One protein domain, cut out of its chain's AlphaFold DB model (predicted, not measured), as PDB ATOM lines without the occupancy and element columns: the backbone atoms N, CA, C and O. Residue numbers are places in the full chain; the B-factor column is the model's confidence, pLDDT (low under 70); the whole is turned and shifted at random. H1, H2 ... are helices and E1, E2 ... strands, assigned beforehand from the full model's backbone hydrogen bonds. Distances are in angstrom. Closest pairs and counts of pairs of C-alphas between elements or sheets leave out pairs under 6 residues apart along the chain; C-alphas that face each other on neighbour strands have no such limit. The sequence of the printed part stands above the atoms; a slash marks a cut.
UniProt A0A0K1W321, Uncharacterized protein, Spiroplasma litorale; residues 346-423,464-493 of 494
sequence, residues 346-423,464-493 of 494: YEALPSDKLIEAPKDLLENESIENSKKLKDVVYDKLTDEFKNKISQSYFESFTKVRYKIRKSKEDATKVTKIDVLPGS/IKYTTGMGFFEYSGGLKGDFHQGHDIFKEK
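What this domain is: This is residues 346 to 423 and 464 to 493 of the 494 residues of an uncharacterized protein of Spiroplasma litorale (UniProt A0A0K1W321). A long antiparallel hairpin, E2 and E3, with the short strand E4 beside E3, forms a small sheet, and the longest helix, H2, crosses one face of it. E4 runs on into E5, which pairs with E1 in a second, two-stranded parallel sheet; H2 packs on E1 too, with its residues 372 to 380. H4 packs on H2, H3 lies at one end of the long span and the link of the E2 and E3 hairpin at the other, while H5 packs on E4, and residues 476 to 481 stick out. The printed part has 108 residues with six named helices and five named strands, in the order E1 H1 H2 H3 H4 E2 E3 H5 H6 E4 E5, of mixed class; the larger sheet has the order E2, E3, E4, all antiparallel. The whole is compact, with a radius of gyration of the C-alphas of 13.9 A, and spans 43 by 31 by 27 A.

How they stand to each other: E2, residues 398 to 404, and E3, residues 413 to 419, are antiparallel neighbours at 158 degrees and form a hairpin; N 401 and O 416 are within hydrogen-bond range at 2.8 A, and N 399 and O 418 at 2.9 A. On the other side of E3 is the edge strand E4, residues 485 to 487, antiparallel at 119 degrees, with N 487 and O 417 at 3.1 A. H2, residues 367 to 380, is on one face of this sheet at a height of 9.1 A, making two layers, a helix over a sheet. It lies over E2 and only just over E3, with 3 of its C-alphas on E3, and runs across the strands, at 66 degrees to E2 on the local plane. The closest C-alphas of H2 and E2 are those of Ser 370 and Val 400, 5.9 A apart. E4 runs on into E5, residues 490 to 492, at 41 degrees across a break of 2 residues. E5 and E1, residues 355 to 357, are parallel neighbours at 45 degrees, with N 491 and O 355 at 3.0 A. The closest C-alphas of E1 and H2 are those of Ile 355 and Val 377, 6.7 A apart. H1, residues 359 to 363, touches residues 369 to 373 of H2 alone, with the C-alphas of Leu 361 and Asn 369 closest at 5.5 A, and only grazes the larger sheet with residues 361 to 363. H4, residues 391 to 396, touches H2 at a steep tilt of 46 degrees, opposite ways, the closest C-alphas being those of Tyr 378 and Gln 391, 6.6 A apart. H3, residues 383 to 388, is close to H2 but not clearly touching, with the C-alphas of Tyr 378 and Lys 386 at 7.8 A. H5, residues 464 to 470, only grazes the larger sheet with residues 468 to 470; the C-alphas of Met 470 and Gln 485 of E4 are closest, 5.9 A apart. H6, residues 475 to 478, is apart from H5. Every O i to N i+4 pair is within hydrogen-bond range in H1, H2, H3, H4 and H5; H6 is too short for such a pair.

Where its parts are: E2 measures 19.6 A from first to last C-alpha and E3 19.0 A. H2 measures 20.5 A, from C-alpha 367 at (479.508, 356.872, 511.191) to C-alpha 380 at (459.882, 353.211, 506.696). H5 measures 9.2 A, H3 8.7 A and H4 8.6 A. E1 begins at C-alpha 355, (462.970, 346.918, 506.987), and E5 ends at C-alpha 492, (469.036, 342.325, 503.191).

The domain as a whole: The two C-alphas farthest apart, those of Asn 387 and Lys 408, are 44.0 A apart. Residues 424 to 463 are not printed, and C-alphas 423 and 464 are 20.0 A apart across the cut. Of the links that are printed whole, none is long. The mean pLDDT of the printed part is 76.6; residues 403 to 414 and 468 to 486 are under 70.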
ATOM      1  N   TYR A 346     458.811 349.555 518.007       86.19
ATOM      2  CA  TYR A 346     458.120 348.346 517.571       86.19
ATOM      3  C   TYR A 346     456.743 348.600 516.957       86.19
ATOM      4  O   TYR A 346     456.410 347.998 515.931       86.19
ATOM      5  N   GLU A 347     455.944 349.486 517.548       88.75
ATOM      6  CA  GLU A 347     454.645 349.884 516.993       88.75
ATOM      7  C   GLU A 347     454.797 350.641 515.671       88.75
ATOM      8  O   GLU A 347     453.966 350.483 514.778       88.75
ATOM      9  N   ALA A 348     455.891 351.389 515.513       92.38
ATOM     10  CA  ALA A 348     456.181 352.184 514.326       92.38
ATOM     11  C   ALA A 348     456.738 351.386 513.139       92.38
ATOM     12  O   ALA A 348     456.776 351.903 512.022       92.38
ATOM     13  N   LEU A 349     457.200 350.153 513.364       91.69
ATOM     14  CA  LEU A 349     457.702 349.290 512.296       91.69
ATOM     15  C   LEU A 349     456.570 348.842 511.353       91.69
ATOM     16  O   LEU A 349     455.428 348.685 511.804       91.69
ATOM     17  N   PRO A 350     456.897 348.517 510.084       91.50
ATOM     18  CA  PRO A 350     455.972 347.873 509.152       91.50
ATOM     19  C   PRO A 350     455.286 346.634 509.744       91.50
ATOM     20  O   PRO A 350     455.725 346.068 510.747       91.50
ATOM     21  N   SER A 351     454.208 346.168 509.112       89.75
ATOM     22  CA  SER A 351     453.409 345.046 509.631       89.75
ATOM     23  C   SER A 351     454.207 343.750 509.816       89.75
ATOM     24  O   SER A 351     453.928 343.002 510.748       89.75
ATOM     25  N   ASP A 352     455.207 343.494 508.966       89.25
ATOM     26  CA  ASP A 352     456.117 342.340 509.073       89.25
ATOM     27  C   ASP A 352     457.262 342.558 510.081       89.25
ATOM     28  O   ASP A 352     458.069 341.658 510.297       89.25
ATOM     29  N   LYS A 353     457.318 343.741 510.706       88.19
ATOM     30  CA  LYS A 353     458.349 344.195 511.649       88.19
ATOM     31  C   LYS A 353     459.768 344.204 511.070       88.19
ATOM     32  O   LYS A 353     460.731 344.246 511.834       88.19
ATOM     33  N   LEU A 354     459.899 344.227 509.738       89.62
ATOM     34  CA  LEU A 354     461.176 344.217 509.030       89.62
ATOM     35  C   LEU A 354     461.306 345.397 508.056       89.62
ATOM     36  O   LEU A 354     460.343 345.912 507.496       89.62
ATOM     37  N   ILE A 355     462.546 345.810 507.833       91.06
ATOM     38  CA  ILE A 355     462.970 346.918 506.987       91.06
ATOM     39  C   ILE A 355     464.059 346.398 506.055       91.06
ATOM     40  O   ILE A 355     465.070 345.840 506.484       91.06
ATOM     41  N   GLU A 356     463.845 346.588 504.757       91.44
ATOM     42  CA  GLU A 356     464.844 346.276 503.737       91.44
ATOM     43  C   GLU A 356     465.931 347.342 503.718       91.44
ATOM     44  O   GLU A 356     465.638 348.531 503.565       91.44
ATOM     45  N   ALA A 357     467.184 346.909 503.814       89.81
ATOM     46  CA  ALA A 357     468.337 347.791 503.730       89.81
ATOM     47  C   ALA A 357     469.405 347.231 502.773       89.81
ATOM     48  O   ALA A 357     469.587 346.012 502.695       89.81
ATOM     49  N   PRO A 358     470.123 348.106 502.043       89.50
ATOM     50  CA  PRO A 358     471.276 347.713 501.242       89.50
ATOM     51  C   PRO A 358     472.342 346.979 502.065       89.50
ATOM     52  O   PRO A 358     472.665 347.386 503.185       89.50
ATOM     53  N   LYS A 359     472.921 345.920 501.486       86.75
ATOM     54  CA  LYS A 359     473.959 345.093 502.123       86.75
ATOM     55  C   LYS A 359     475.132 345.924 502.645       86.75
ATOM     56  O   LYS A 359     475.582 345.727 503.768       86.75
ATOM     57  N   ASP A 360     475.609 346.891 501.868       86.56
ATOM     58  CA  ASP A 360     476.743 347.740 502.236       86.56
ATOM     59  C   ASP A 360     476.485 348.570 503.506       86.56
ATOM     60  O   ASP A 360     477.407 348.775 504.299       86.56
ATOM     61  N   LEU A 361     475.237 348.987 503.751       86.94
ATOM     62  CA  LEU A 361     474.857 349.694 504.980       86.94
ATOM     63  C   LEU A 361     474.768 348.765 506.194       86.94
ATOM     64  O   LEU A 361     475.045 349.200 507.313       86.94
ATOM     65  N   LEU A 362     474.407 347.497 505.978       84.12
ATOM     66  CA  LEU A 362     474.349 346.459 507.014       84.12
ATOM     67  C   LEU A 362     475.739 345.926 507.392       84.12
ATOM     68  O   LEU A 362     475.924 345.353 508.463       84.12
ATOM     69  N   GLU A 363     476.734 346.098 506.523       81.62
ATOM     70  CA  GLU A 363     478.042 345.471 506.687       81.62
ATOM     71  C   GLU A 363     479.175 346.411 507.110       81.62
ATOM     72  O   GLU A 363     480.225 345.908 507.530       81.62
ATOM     73  N   ASN A 364     478.983 347.729 507.001       79.81
ATOM     74  CA  ASN A 364     480.007 348.749 507.226       79.81
ATOM     75  C   ASN A 364     479.637 349.660 508.406       79.81
ATOM     76  O   ASN A 364     478.685 350.433 508.338       79.81
ATOM     77  N   GLU A 365     480.450 349.600 509.462       78.81
ATOM     78  CA  GLU A 365     480.204 350.264 510.748       78.81
ATOM     79  C   GLU A 365     480.593 351.756 510.780       78.81
ATOM     80  O   GLU A 365     480.726 352.343 511.856       78.81
ATOM     81  N   SER A 366     480.814 352.391 509.623       76.31
ATOM     82  CA  SER A 366     481.181 353.809 509.577       76.31
ATOM     83  C   SER A 366     480.069 354.710 510.127       76.31
ATOM     84  O   SER A 366     478.877 354.408 510.028       76.31
ATOM     85  N   ILE A 367     480.454 355.862 510.686       73.75
ATOM     86  CA  ILE A 367     479.508 356.872 511.191       73.75
ATOM     87  C   ILE A 367     478.544 357.313 510.081       73.75
ATOM     88  O   ILE A 367     477.342 357.435 510.315       73.75
ATOM     89  N   GLU A 368     479.062 357.510 508.869       80.56
ATOM     90  CA  GLU A 368     478.269 357.899 507.705       80.56
ATOM     91  C   GLU A 368     477.226 356.830 507.345       80.56
ATOM     92  O   GLU A 368     476.060 357.159 507.131       80.56
ATOM     93  N   ASN A 369     477.608 355.550 507.340       82.06
ATOM     94  CA  ASN A 369     476.681 354.464 507.016       82.06
ATOM     95  C   ASN A 369     475.667 354.207 508.128       82.06
ATOM     96  O   ASN A 369     474.502 353.958 507.834       82.06
ATOM     97  N   SER A 370     476.073 354.345 509.390       81.69
ATOM     98  CA  SER A 370     475.159 354.310 510.535       81.69
ATOM     99  C   SER A 370     474.075 355.384 510.410       81.69
ATOM    100  O   SER A 370     472.901 355.105 510.652       81.69
ATOM    101  N   LYS A 371     474.443 356.593 509.961       86.25
ATOM    102  CA  LYS A 371     473.479 357.659 509.677       86.25
ATOM    103  C   LYS A 371     472.553 357.290 508.513       86.25
ATOM    104  O   LYS A 371     471.345 357.268 508.704       86.25
ATOM    105  N   LYS A 372     473.105 356.904 507.358       90.25
ATOM    106  CA  LYS A 372     472.304 356.491 506.188       90.25
ATOM    107  C   LYS A 372     471.322 355.367 506.522       90.25
ATOM    108  O   LYS A 372     470.200 355.354 506.031       90.25
ATOM    109  N   LEU A 373     471.730 354.417 507.361       89.62
ATOM    110  CA  LEU A 373     470.858 353.326 507.777       89.62
ATOM    111  C   LEU A 373     469.716 353.811 508.679       89.62
ATOM    112  O   LEU A 373     468.593 353.332 508.541       89.62
ATOM    113  N   LYS A 374     469.973 354.770 509.576       91.44
ATOM    114  CA  LYS A 374     468.915 355.418 510.364       91.44
ATOM    115  C   LYS A 374     467.926 356.170 509.475       91.44
ATOM    116  O   LYS A 374     466.734 356.063 509.739       91.44
ATOM    117  N   ASP A 375     468.402 356.842 508.426       93.44
ATOM    118  CA  ASP A 375     467.542 357.518 507.443       93.44
ATOM    119  C   ASP A 375     466.595 356.505 506.775       93.44
ATOM    120  O   ASP A 375     465.378 356.678 506.800       93.44
ATOM    121  N   VAL A 376     467.135 355.373 506.295       94.62
ATOM    122  CA  VAL A 376     466.341 354.275 505.709       94.62
ATOM    123  C   VAL A 376     465.300 353.738 506.688       94.62
ATOM    124  O   VAL A 376     464.164 353.478 506.291       94.62
ATOM    125  N   VAL A 377     465.671 353.548 507.959       94.38
ATOM    126  CA  VAL A 377     464.719 353.082 508.974       94.38
ATOM    127  C   VAL A 377     463.616 354.102 509.177       94.38
ATOM    128  O   VAL A 377     462.448 353.737 509.075       94.38
ATOM    129  N   TYR A 378     463.980 355.361 509.423       95.69
ATOM    130  CA  TYR A 378     463.033 356.431 509.702       95.69
ATOM    131  C   TYR A 378     462.026 356.600 508.560       95.69
ATOM    132  O   TYR A 378     460.825 356.653 508.811       95.69
ATOM    133  N   ASP A 379     462.479 356.545 507.305       96.12
ATOM    134  CA  ASP A 379     461.622 356.621 506.117       96.12
ATOM    135  C   ASP A 379     460.552 355.520 506.061       96.12
ATOM    136  O   ASP A 379     459.476 355.731 505.493       96.12
ATOM    137  N   LYS A 380     460.806 354.356 506.668       95.62
ATOM    138  CA  LYS A 380     459.882 353.211 506.696       95.62
ATOM    139  C   LYS A 380     458.970 353.166 507.919       95.62
ATOM    140  O   LYS A 380     458.084 352.313 507.952       95.62
ATOM    141  N   LEU A 381     459.154 354.061 508.888       95.38
ATOM    142  CA  LEU A 381     458.280 354.141 510.057       95.38
ATOM    143  C   LEU A 381     456.909 354.727 509.697       95.38
ATOM    144  O   LEU A 381     456.770 355.461 508.710       95.38
ATOM    145  N   THR A 382     455.902 354.397 510.505       95.50
ATOM    146  CA  THR A 382     454.531 354.900 510.346       95.50
ATOM    147  C   THR A 382     454.455 356.426 510.447       95.50
ATOM    148  O   THR A 382     455.251 357.070 511.136       95.50
ATOM    149  N   ASP A 383     453.450 357.015 509.797       93.38
ATOM    150  CA  ASP A 383     453.212 358.462 509.862       93.38
ATOM    151  C   ASP A 383     452.878 358.921 511.287       93.38
ATOM    152  O   ASP A 383     453.323 359.985 511.705       93.38
ATOM    153  N   GLU A 384     452.171 358.098 512.073       92.19
ATOM    154  CA  GLU A 384     451.922 358.380 513.493       92.19
ATOM    155  C   GLU A 384     453.233 358.601 514.261       92.19
ATOM    156  O   GLU A 384     453.354 359.560 515.025       92.19
ATOM    157  N   PHE A 385     454.234 357.750 514.024       93.31
ATOM    158  CA  PHE A 385     455.539 357.898 514.653       93.31
ATOM    159  C   PHE A 385     456.254 359.157 514.187       93.31
ATOM    160  O   PHE A 385     456.736 359.924 515.017       93.31
ATOM    161  N   LYS A 386     456.288 359.408 512.875       93.25
ATOM    162  CA  LYS A 386     456.951 360.587 512.295       93.25
ATOM    163  C   LYS A 386     456.319 361.904 512.744       93.25
ATOM    164  O   LYS A 386     457.023 362.900 512.881       93.25
ATOM    165  N   ASN A 387     455.016 361.900 513.027       87.69
ATOM    166  CA  ASN A 387     454.303 363.051 513.578       87.69
ATOM    167  C   ASN A 387     454.690 363.344 515.037       87.69
ATOM    168  O   ASN A 387     454.627 364.496 515.456       87.69
ATOM    169  N   LYS A 388     455.091 362.327 515.814       86.62
ATOM    170  CA  LYS A 388     455.514 362.480 517.221       86.62
ATOM    171  C   LYS A 388     457.020 362.675 517.384       86.62
ATOM    172  O   LYS A 388     457.451 363.386 518.289       86.62
ATOM    173  N   ILE A 389     457.810 362.022 516.536       87.00
ATOM    174  CA  ILE A 389     459.264 361.925 516.627       87.00
ATOM    175  C   ILE A 389     459.864 362.411 515.315       87.00
ATOM    176  O   ILE A 389     459.742 361.741 514.290       87.00
ATOM    177  N   SER A 390     460.564 363.546 515.340       86.25
ATOM    178  CA  SER A 390     461.307 364.030 514.173       86.25
ATOM    179  C   SER A 390     462.512 363.135 513.862       86.25
ATOM    180  O   SER A 390     463.025 362.425 514.731       86.25
ATOM    181  N   GLN A 391     463.015 363.198 512.627       86.44
ATOM    182  CA  GLN A 391     464.188 362.420 512.215       86.44
ATOM    183  C   GLN A 391     465.419 362.736 513.071       86.44
ATOM    184  O   GLN A 391     466.094 361.827 513.544       86.44
ATOM    185  N   SER A 392     465.681 364.017 513.343       80.25
ATOM    186  CA  SER A 392     466.806 364.428 514.191       80.25
ATOM    187  C   SER A 392     466.671 363.905 515.623       80.25
ATOM    188  O   SER A 392     467.656 363.460 516.219       80.25
ATOM    189  N   TYR A 393     465.451 363.894 516.168       82.25
ATOM    190  CA  TYR A 393     465.176 363.321 517.480       82.25
ATOM    191  C   TYR A 393     465.416 361.805 517.472       82.25
ATOM    192  O   TYR A 393     466.172 361.302 518.307       82.25
ATOM    193  N   PHE A 394     464.875 361.088 516.483       88.06
ATOM    194  CA  PHE A 394     465.123 359.660 516.283       88.06
ATOM    195  C   PHE A 394     466.622 359.348 516.183       88.06
ATOM    196  O   PHE A 394     467.116 358.451 516.865       88.06
ATOM    197  N   GLU A 395     467.383 360.106 515.393       83.25
ATOM    198  CA  GLU A 395     468.827 359.920 515.254       83.25
ATOM    199  C   GLU A 395     469.573 360.089 516.585       83.25
ATOM    200  O   GLU A 395     470.508 359.327 516.859       83.25
ATOM    201  N   SER A 396     469.157 361.055 517.409       75.81
ATOM    202  CA  SER A 396     469.778 361.370 518.702       75.81
ATOM    203  C   SER A 396     469.511 360.317 519.786       75.81
ATOM    204  O   SER A 396     470.371 360.076 520.640       75.81
ATOM    205  N   PHE A 397     468.360 359.642 519.707       81.69
ATOM    206  CA  PHE A 397     467.920 358.617 520.655       81.69
ATOM    207  C   PHE A 397     468.009 357.191 520.111       81.69
ATOM    208  O   PHE A 397     467.511 356.267 520.741       81.69
ATOM    209  N   THR A 398     468.696 356.966 518.992       83.44
ATOM    210  CA  THR A 398     468.944 355.608 518.487       83.44
ATOM    211  C   THR A 398     470.411 355.337 518.201       83.44
ATOM    212  O   THR A 398     471.231 356.242 518.015       83.44
ATOM    213  N   LYS A 399     470.783 354.057 518.148       81.50
ATOM    214  CA  LYS A 399     472.120 353.617 517.745       81.50
ATOM    215  C   LYS A 399     472.040 352.352 516.904       81.50
ATOM    216  O   LYS A 399     471.422 351.378 517.310       81.50
ATOM    217  N   VAL A 400     472.750 352.344 515.780       82.25
ATOM    218  CA  VAL A 400     472.963 351.114 515.015       82.25
ATOM    219  C   VAL A 400     474.012 350.256 515.718       82.25
ATOM    220  O   VAL A 400     475.077 350.741 516.116       82.25
ATOM    221  N   ARG A 401     473.704 348.972 515.872       76.56
ATOM    222  CA  ARG A 401     474.631 347.944 516.332       76.56
ATOM    223  C   ARG A 401     474.916 346.980 515.214       76.56
ATOM    224  O   ARG A 401     474.000 346.372 514.681       76.56
ATOM    225  N   TYR A 402     476.195 346.772 514.976       75.19
ATOM    226  CA  TYR A 402     476.696 345.728 514.112       75.19
ATOM    227  C   TYR A 402     477.229 344.620 515.024       75.19
ATOM    228  O   TYR A 402     478.114 344.852 515.850       75.19
ATOM    229  N   LYS A 403     476.627 343.429 514.978       67.12
ATOM    230  CA  LYS A 403     477.144 342.247 515.681       67.12
ATOM    231  C   LYS A 403     477.630 341.228 514.676       67.12
ATOM    232  O   LYS A 403     476.850 340.728 513.880       67.12
ATOM    233  N   ILE A 404     478.887 340.828 514.795       51.56
ATOM    234  CA  ILE A 404     479.402 339.642 514.113       51.56
ATOM    235  C   ILE A 404     479.030 338.426 514.975       51.56
ATOM    236  O   ILE A 404     479.603 338.246 516.055       51.56
ATOM    237  N   ARG A 405     478.083 337.581 514.539       49.69
ATOM    238  CA  ARG A 405     477.935 336.244 515.140       49.69
ATOM    239  C   ARG A 405     479.192 335.432 514.812       49.69
ATOM    240  O   ARG A 405     479.546 335.266 513.654       49.69
ATOM    241  N   LYS A 406     479.894 334.961 515.848       43.25
ATOM    242  CA  LYS A 406     481.123 334.151 515.744       43.25
ATOM    243  C   LYS A 406     480.836 332.639 515.804       43.25
ATOM    244  O   LYS A 406     481.542 331.929 516.516       43.25
ATOM    245  N   SER A 407     479.797 332.121 515.144       46.41
ATOM    246  CA  SER A 407     479.712 330.664 514.928       46.41
ATOM    247  C   SER A 407     480.405 330.313 513.607       46.41
ATOM    248  O   SER A 407     480.461 331.130 512.692       46.41
ATOM    249  N   LYS A 408     480.991 329.112 513.522       45.69
ATOM    250  CA  LYS A 408     481.739 328.643 512.338       45.69
ATOM    251  C   LYS A 408     480.860 328.401 511.102       45.69
ATOM    252  O   LYS A 408     481.417 328.191 510.032       45.69
ATOM    253  N   GLU A 409     479.538 328.416 511.254       44.66
ATOM    254  CA  GLU A 409     478.598 327.999 510.206       44.66
ATOM    255  C   GLU A 409     477.725 329.142 509.679       44.66
ATOM    256  O   GLU A 409     477.307 329.061 508.534       44.66
ATOM    257  N   ASP A 410     477.563 330.250 510.414       43.81
ATOM    258  CA  ASP A 410     476.831 331.426 509.931       43.81
ATOM    259  C   ASP A 410     477.466 332.720 510.453       43.81
ATOM    260  O   ASP A 410     477.244 333.151 511.590       43.81
ATOM    261  N   ALA A 411     478.227 333.394 509.592       41.69
ATOM    262  CA  ALA A 411     478.640 334.776 509.808       41.69
ATOM    263  C   ALA A 411     477.467 335.732 509.523       41.69
ATOM    264  O   ALA A 411     477.593 336.654 508.720       41.69
ATOM    265  N   THR A 412     476.301 335.530 510.142       46.34
ATOM    266  CA  THR A 412     475.226 336.520 510.036       46.34
ATOM    267  C   THR A 412     475.642 337.739 510.852       46.34
ATOM    268  O   THR A 412     475.707 337.692 512.088       46.34
ATOM    269  N   LYS A 413     475.965 338.840 510.165       56.50
ATOM    270  CA  LYS A 413     476.067 340.150 510.804       56.50
ATOM    271  C   LYS A 413     474.661 340.546 511.236       56.50
ATOM    272  O   LYS A 413     473.808 340.811 510.396       56.50
ATOM    273  N   VAL A 414     474.396 340.537 512.537       59.62
ATOM    274  CA  VAL A 414     473.118 341.013 513.059       59.62
ATOM    275  C   VAL A 414     473.239 342.517 513.220       59.62
ATOM    276  O   VAL A 414     473.928 343.000 514.123       59.62
ATOM    277  N   THR A 415     472.599 343.241 512.312       71.81
ATOM    278  CA  THR A 415     472.427 344.685 512.425       71.81
ATOM    279  C   THR A 415     471.181 344.939 513.264       71.81
ATOM    280  O   THR A 415     470.156 344.305 513.040       71.81
ATOM    281  N   LYS A 416     471.248 345.821 514.262       81.25
ATOM    282  CA  LYS A 416     470.095 346.191 515.102       81.25
ATOM    283  C   LYS A 416     470.009 347.693 515.280       81.25
ATOM    284  O   LYS A 416     471.030 348.375 515.203       81.25
ATOM    285  N   ILE A 417     468.813 348.184 515.586       84.00
ATOM    286  CA  ILE A 417     468.630 349.530 516.133       84.00
ATOM    287  C   ILE A 417     468.326 349.422 517.621       84.00
ATOM    288  O   ILE A 417     467.315 348.837 518.011       84.00
ATOM    289  N   ASP A 418     469.219 349.998 518.425       79.06
ATOM    290  CA  ASP A 418     469.009 350.229 519.847       79.06
ATOM    291  C   ASP A 418     468.303 351.574 520.048       79.06
ATOM    292  O   ASP A 418     468.730 352.579 519.468       79.06
ATOM    293  N   VAL A 419     467.292 351.611 520.916       80.56
ATOM    294  CA  VAL A 419     466.700 352.858 521.418       80.56
ATOM    295  C   VAL A 419     467.384 353.242 522.729       80.56
ATOM    296  O   VAL A 419     467.522 352.432 523.643       80.56
ATOM    297  N   LEU A 420     467.875 354.475 522.801       75.81
ATOM    298  CA  LEU A 420     468.611 355.019 523.936       75.81
ATOM    299  C   LEU A 420     467.636 355.612 524.969       75.81
ATOM    300  O   LEU A 420     466.628 356.199 524.588       75.81
ATOM    301  N   PRO A 421     467.952 355.544 526.271       72.31
ATOM    302  CA  PRO A 421     467.078 356.026 527.338       72.31
ATOM    303  C   PRO A 421     467.201 357.549 527.520       72.31
ATOM    304  O   PRO A 421     468.191 358.173 527.104       72.31
ATOM    305  N   GLY A 422     466.270 358.135 528.268       73.12
ATOM    306  CA  GLY A 422     466.208 359.552 528.632       73.12
ATOM    307  C   GLY A 422     465.418 360.411 527.647       73.12
ATOM    308  O   GLY A 422     465.493 361.638 527.732       73.12
ATOM    309  N   SER A 423     464.723 359.781 526.697       79.19
ATOM    310  CA  SER A 423     463.777 360.453 525.809       79.19
ATOM    311  C   SER A 423     462.459 360.677 526.541       79.19
ATOM    312  O   SER A 423     462.006 359.802 527.273       79.19
ATOM    313  N   ILE A 464     452.208 344.131 525.163       77.50
ATOM    314  CA  ILE A 464     453.189 343.570 524.240       77.50
ATOM    315  C   ILE A 464     454.107 344.637 523.636       77.50
ATOM    316  O   ILE A 464     455.278 344.352 523.377       77.50
ATOM    317  N   LYS A 465     453.620 345.872 523.459       79.44
ATOM    318  CA  LYS A 465     454.451 346.979 522.965       79.44
ATOM    319  C   LYS A 465     455.584 347.336 523.923       79.44
ATOM    320  O   LYS A 465     456.661 347.687 523.469       79.44
ATOM    321  N   TYR A 466     455.393 347.181 525.230       76.94
ATOM    322  CA  TYR A 466     456.471 347.392 526.192       76.94
ATOM    323  C   TYR A 466     457.352 346.140 526.267       76.94
ATOM    324  O   TYR A 466     458.568 346.228 526.231       76.94
ATOM    325  N   THR A 467     456.773 344.936 526.256       71.94
ATOM    326  CA  THR A 467     457.552 343.684 526.363       71.94
ATOM    327  C   THR A 467     458.294 343.298 525.087       71.94
ATOM    328  O   THR A 467     459.522 343.330 525.045       71.94
ATOM    329  N   THR A 468     457.577 342.955 524.022       69.12
ATOM    330  CA  THR A 468     458.178 342.634 522.718       69.12
ATOM    331  C   THR A 468     458.789 343.877 522.084       69.12
ATOM    332  O   THR A 468     459.820 343.791 521.412       69.12
ATOM    333  N   GLY A 469     458.193 345.046 522.329       64.50
ATOM    334  CA  GLY A 469     458.698 346.297 521.787       64.50
ATOM    335  C   GLY A 469     459.939 346.878 522.467       64.50
ATOM    336  O   GLY A 469     460.445 347.878 521.981       64.50
ATOM    337  N   MET A 470     460.515 346.213 523.473       64.75
ATOM    338  CA  MET A 470     461.908 346.447 523.890       64.75
ATOM    339  C   MET A 470     462.954 345.668 523.077       64.75
ATOM    340  O   MET A 470     464.158 345.905 523.206       64.75
ATOM    341  N   GLY A 471     462.530 344.695 522.267       63.72
ATOM    342  CA  GLY A 471     463.436 343.837 521.512       63.72
ATOM    343  C   GLY A 471     464.151 342.779 522.364       63.72
ATOM    344  O   GLY A 471     463.732 342.420 523.463       63.72
ATOM    345  N   PHE A 472     465.230 342.216 521.812       60.88
ATOM    346  CA  PHE A 472     465.971 341.120 522.445       60.88
ATOM    347  C   PHE A 472     467.056 341.645 523.384       60.88
ATOM    348  O   PHE A 472     467.870 342.480 522.986       60.88
ATOM    349  N   PHE A 473     467.124 341.067 524.583       59.31
ATOM    350  CA  PHE A 473     468.128 341.374 525.595       59.31
ATOM    351  C   PHE A 473     469.167 340.250 525.737       59.31
ATOM    352  O   PHE A 473     468.831 339.070 525.835       59.31
ATOM    353  N   GLU A 474     470.449 340.619 525.810       59.56
ATOM    354  CA  GLU A 474     471.538 339.683 526.107       59.56
ATOM    355  C   GLU A 474     471.914 339.729 527.588       59.56
ATOM    356  O   GLU A 474     472.639 340.623 528.016       59.56
ATOM    357  N   TYR A 475     471.486 338.721 528.355       57.81
ATOM    358  CA  TYR A 475     471.763 338.601 529.794       57.81
ATOM    359  C   TYR A 475     473.242 338.770 530.155       57.81
ATOM    360  O   TYR A 475     473.591 339.563 531.029       57.81
ATOM    361  N   SER A 476     474.134 338.088 529.435       59.06
ATOM    362  CA  SER A 476     475.582 338.172 529.661       59.06
ATOM    363  C   SER A 476     476.184 339.534 529.298       59.06
ATOM    364  O   SER A 476     477.188 339.924 529.894       59.06
ATOM    365  N   GLY A 477     475.584 340.256 528.344       61.06
ATOM    366  CA  GLY A 477     475.933 341.641 528.024       61.06
ATOM    367  C   GLY A 477     475.461 342.586 529.125       61.06
ATOM    368  O   GLY A 477     476.250 343.378 529.639       61.06
ATOM    369  N   GLY A 478     474.216 342.410 529.576       59.50
ATOM    370  CA  GLY A 478     473.655 343.127 530.713       59.50
ATOM    371  C   GLY A 478     474.532 343.011 531.952       59.50
ATOM    372  O   GLY A 478     474.913 344.033 532.488       59.50
ATOM    373  N   LEU A 479     474.985 341.821 532.352       57.34
ATOM    374  CA  LEU A 479     475.880 341.670 533.514       57.34
ATOM    375  C   LEU A 479     477.206 342.450 533.418       57.34
ATOM    376  O   LEU A 479     477.832 342.730 534.436       57.34
ATOM    377  N   LYS A 480     477.642 342.824 532.213       57.38
ATOM    378  CA  LYS A 480     478.882 343.582 531.976       57.38
ATOM    379  C   LYS A 480     478.654 345.088 531.814       57.38
ATOM    380  O   LYS A 480     479.589 345.813 531.475       57.38
ATOM    381  N   GLY A 481     477.423 345.563 532.011       54.81
ATOM    382  CA  GLY A 481     477.028 346.938 531.686       54.81
ATOM    383  C   GLY A 481     476.817 347.186 530.201       54.81
ATOM    384  O   GLY A 481     476.490 348.302 529.804       54.81
ATOM    385  N   ASP A 482     476.948 346.160 529.365       56.41
ATOM    386  CA  ASP A 482     476.609 346.204 527.949       56.41
ATOM    387  C   ASP A 482     475.127 345.862 527.771       56.41
ATOM    388  O   ASP A 482     474.739 344.891 527.119       56.41
ATOM    389  N   PHE A 483     474.286 346.688 528.396       56.31
ATOM    390  CA  PHE A 483     472.844 346.597 528.267       56.31
ATOM    391  C   PHE A 483     472.432 347.092 526.882       56.31
ATOM    392  O   PHE A 483     472.641 348.259 526.536       56.31
ATOM    393  N   HIS A 484     471.939 346.185 526.041       59.00
ATOM    394  CA  HIS A 484     471.528 346.488 524.674       59.00
ATOM    395  C   HIS A 484     470.112 345.959 524.485       59.00
ATOM    396  O   HIS A 484     469.901 344.745 524.467       59.00
ATOM    397  N   GLN A 485     469.164 346.884 524.382       59.47
ATOM    398  CA  GLN A 485     467.835 346.634 523.847       59.47
ATOM    399  C   GLN A 485     467.875 347.030 522.390       59.47
ATOM    400  O   GLN A 485     468.123 348.194 522.088       59.47
ATOM    401  N   GLY A 486     467.706 346.051 521.513       64.19
ATOM    402  CA  GLY A 486     467.792 346.279 520.087       64.19
ATOM    403  C   GLY A 486     466.813 345.403 519.340       64.19
ATOM    404  O   GLY A 486     466.642 344.216 519.650       64.19
ATOM    405  N   HIS A 487     466.208 345.991 518.321       72.19
ATOM    406  CA  HIS A 487     465.337 345.269 517.417       72.19
ATOM    407  C   HIS A 487     466.144 344.751 516.235       72.19
ATOM    408  O   HIS A 487     466.866 345.505 515.577       72.19
ATOM    409  N   ASP A 488     466.023 343.451 515.985       79.25
ATOM    410  CA  ASP A 488     466.470 342.859 514.732       79.25
ATOM    411  C   ASP A 488     465.386 343.125 513.686       79.25
ATOM    412  O   ASP A 488     464.397 342.403 513.598       79.25
ATOM    413  N   ILE A 489     465.516 344.266 513.011       83.56
ATOM    414  CA  ILE A 489     464.509 344.782 512.073       83.56
ATOM    415  C   ILE A 489     464.994 344.730 510.641       83.56
ATOM    416  O   ILE A 489     464.293 345.213 509.767       83.56
ATOM    417  N   PHE A 490     466.196 344.231 510.372       86.75
ATOM    418  CA  PHE A 490     466.777 344.342 509.043       86.75
ATOM    419  C   PHE A 490     466.657 343.037 508.276       86.75
ATOM    420  O   PHE A 490     466.980 341.963 508.777       86.75
ATOM    421  N   LYS A 491     466.259 343.155 507.012       87.06
ATOM    422  CA  LYS A 491     466.448 342.114 506.001       87.06
ATOM    423  C   LYS A 491     467.267 342.693 504.849       87.06
ATOM    424  O   LYS A 491     467.094 343.857 504.481       87.06
ATOM    425  N   GLU A 492     468.210 341.908 504.328       82.00
ATOM    426  CA  GLU A 492     469.036 342.325 503.191       82.00
ATOM    427  C   GLU A 492     468.125 342.573 501.984       82.00
ATOM    428  O   GLU A 492     467.303 341.722 501.634       82.00
ATOM    429  N   LYS A 493     468.243 343.755 501.375       79.94
ATOM    430  CA  LYS A 493     467.527 344.072 500.141       79.94
ATOM    431  C   LYS A 493     468.098 343.210 499.013       79.94
ATOM    432  O   LYS A 493     469.282 343.339 498.705       79.94
TER     433      LYS A 493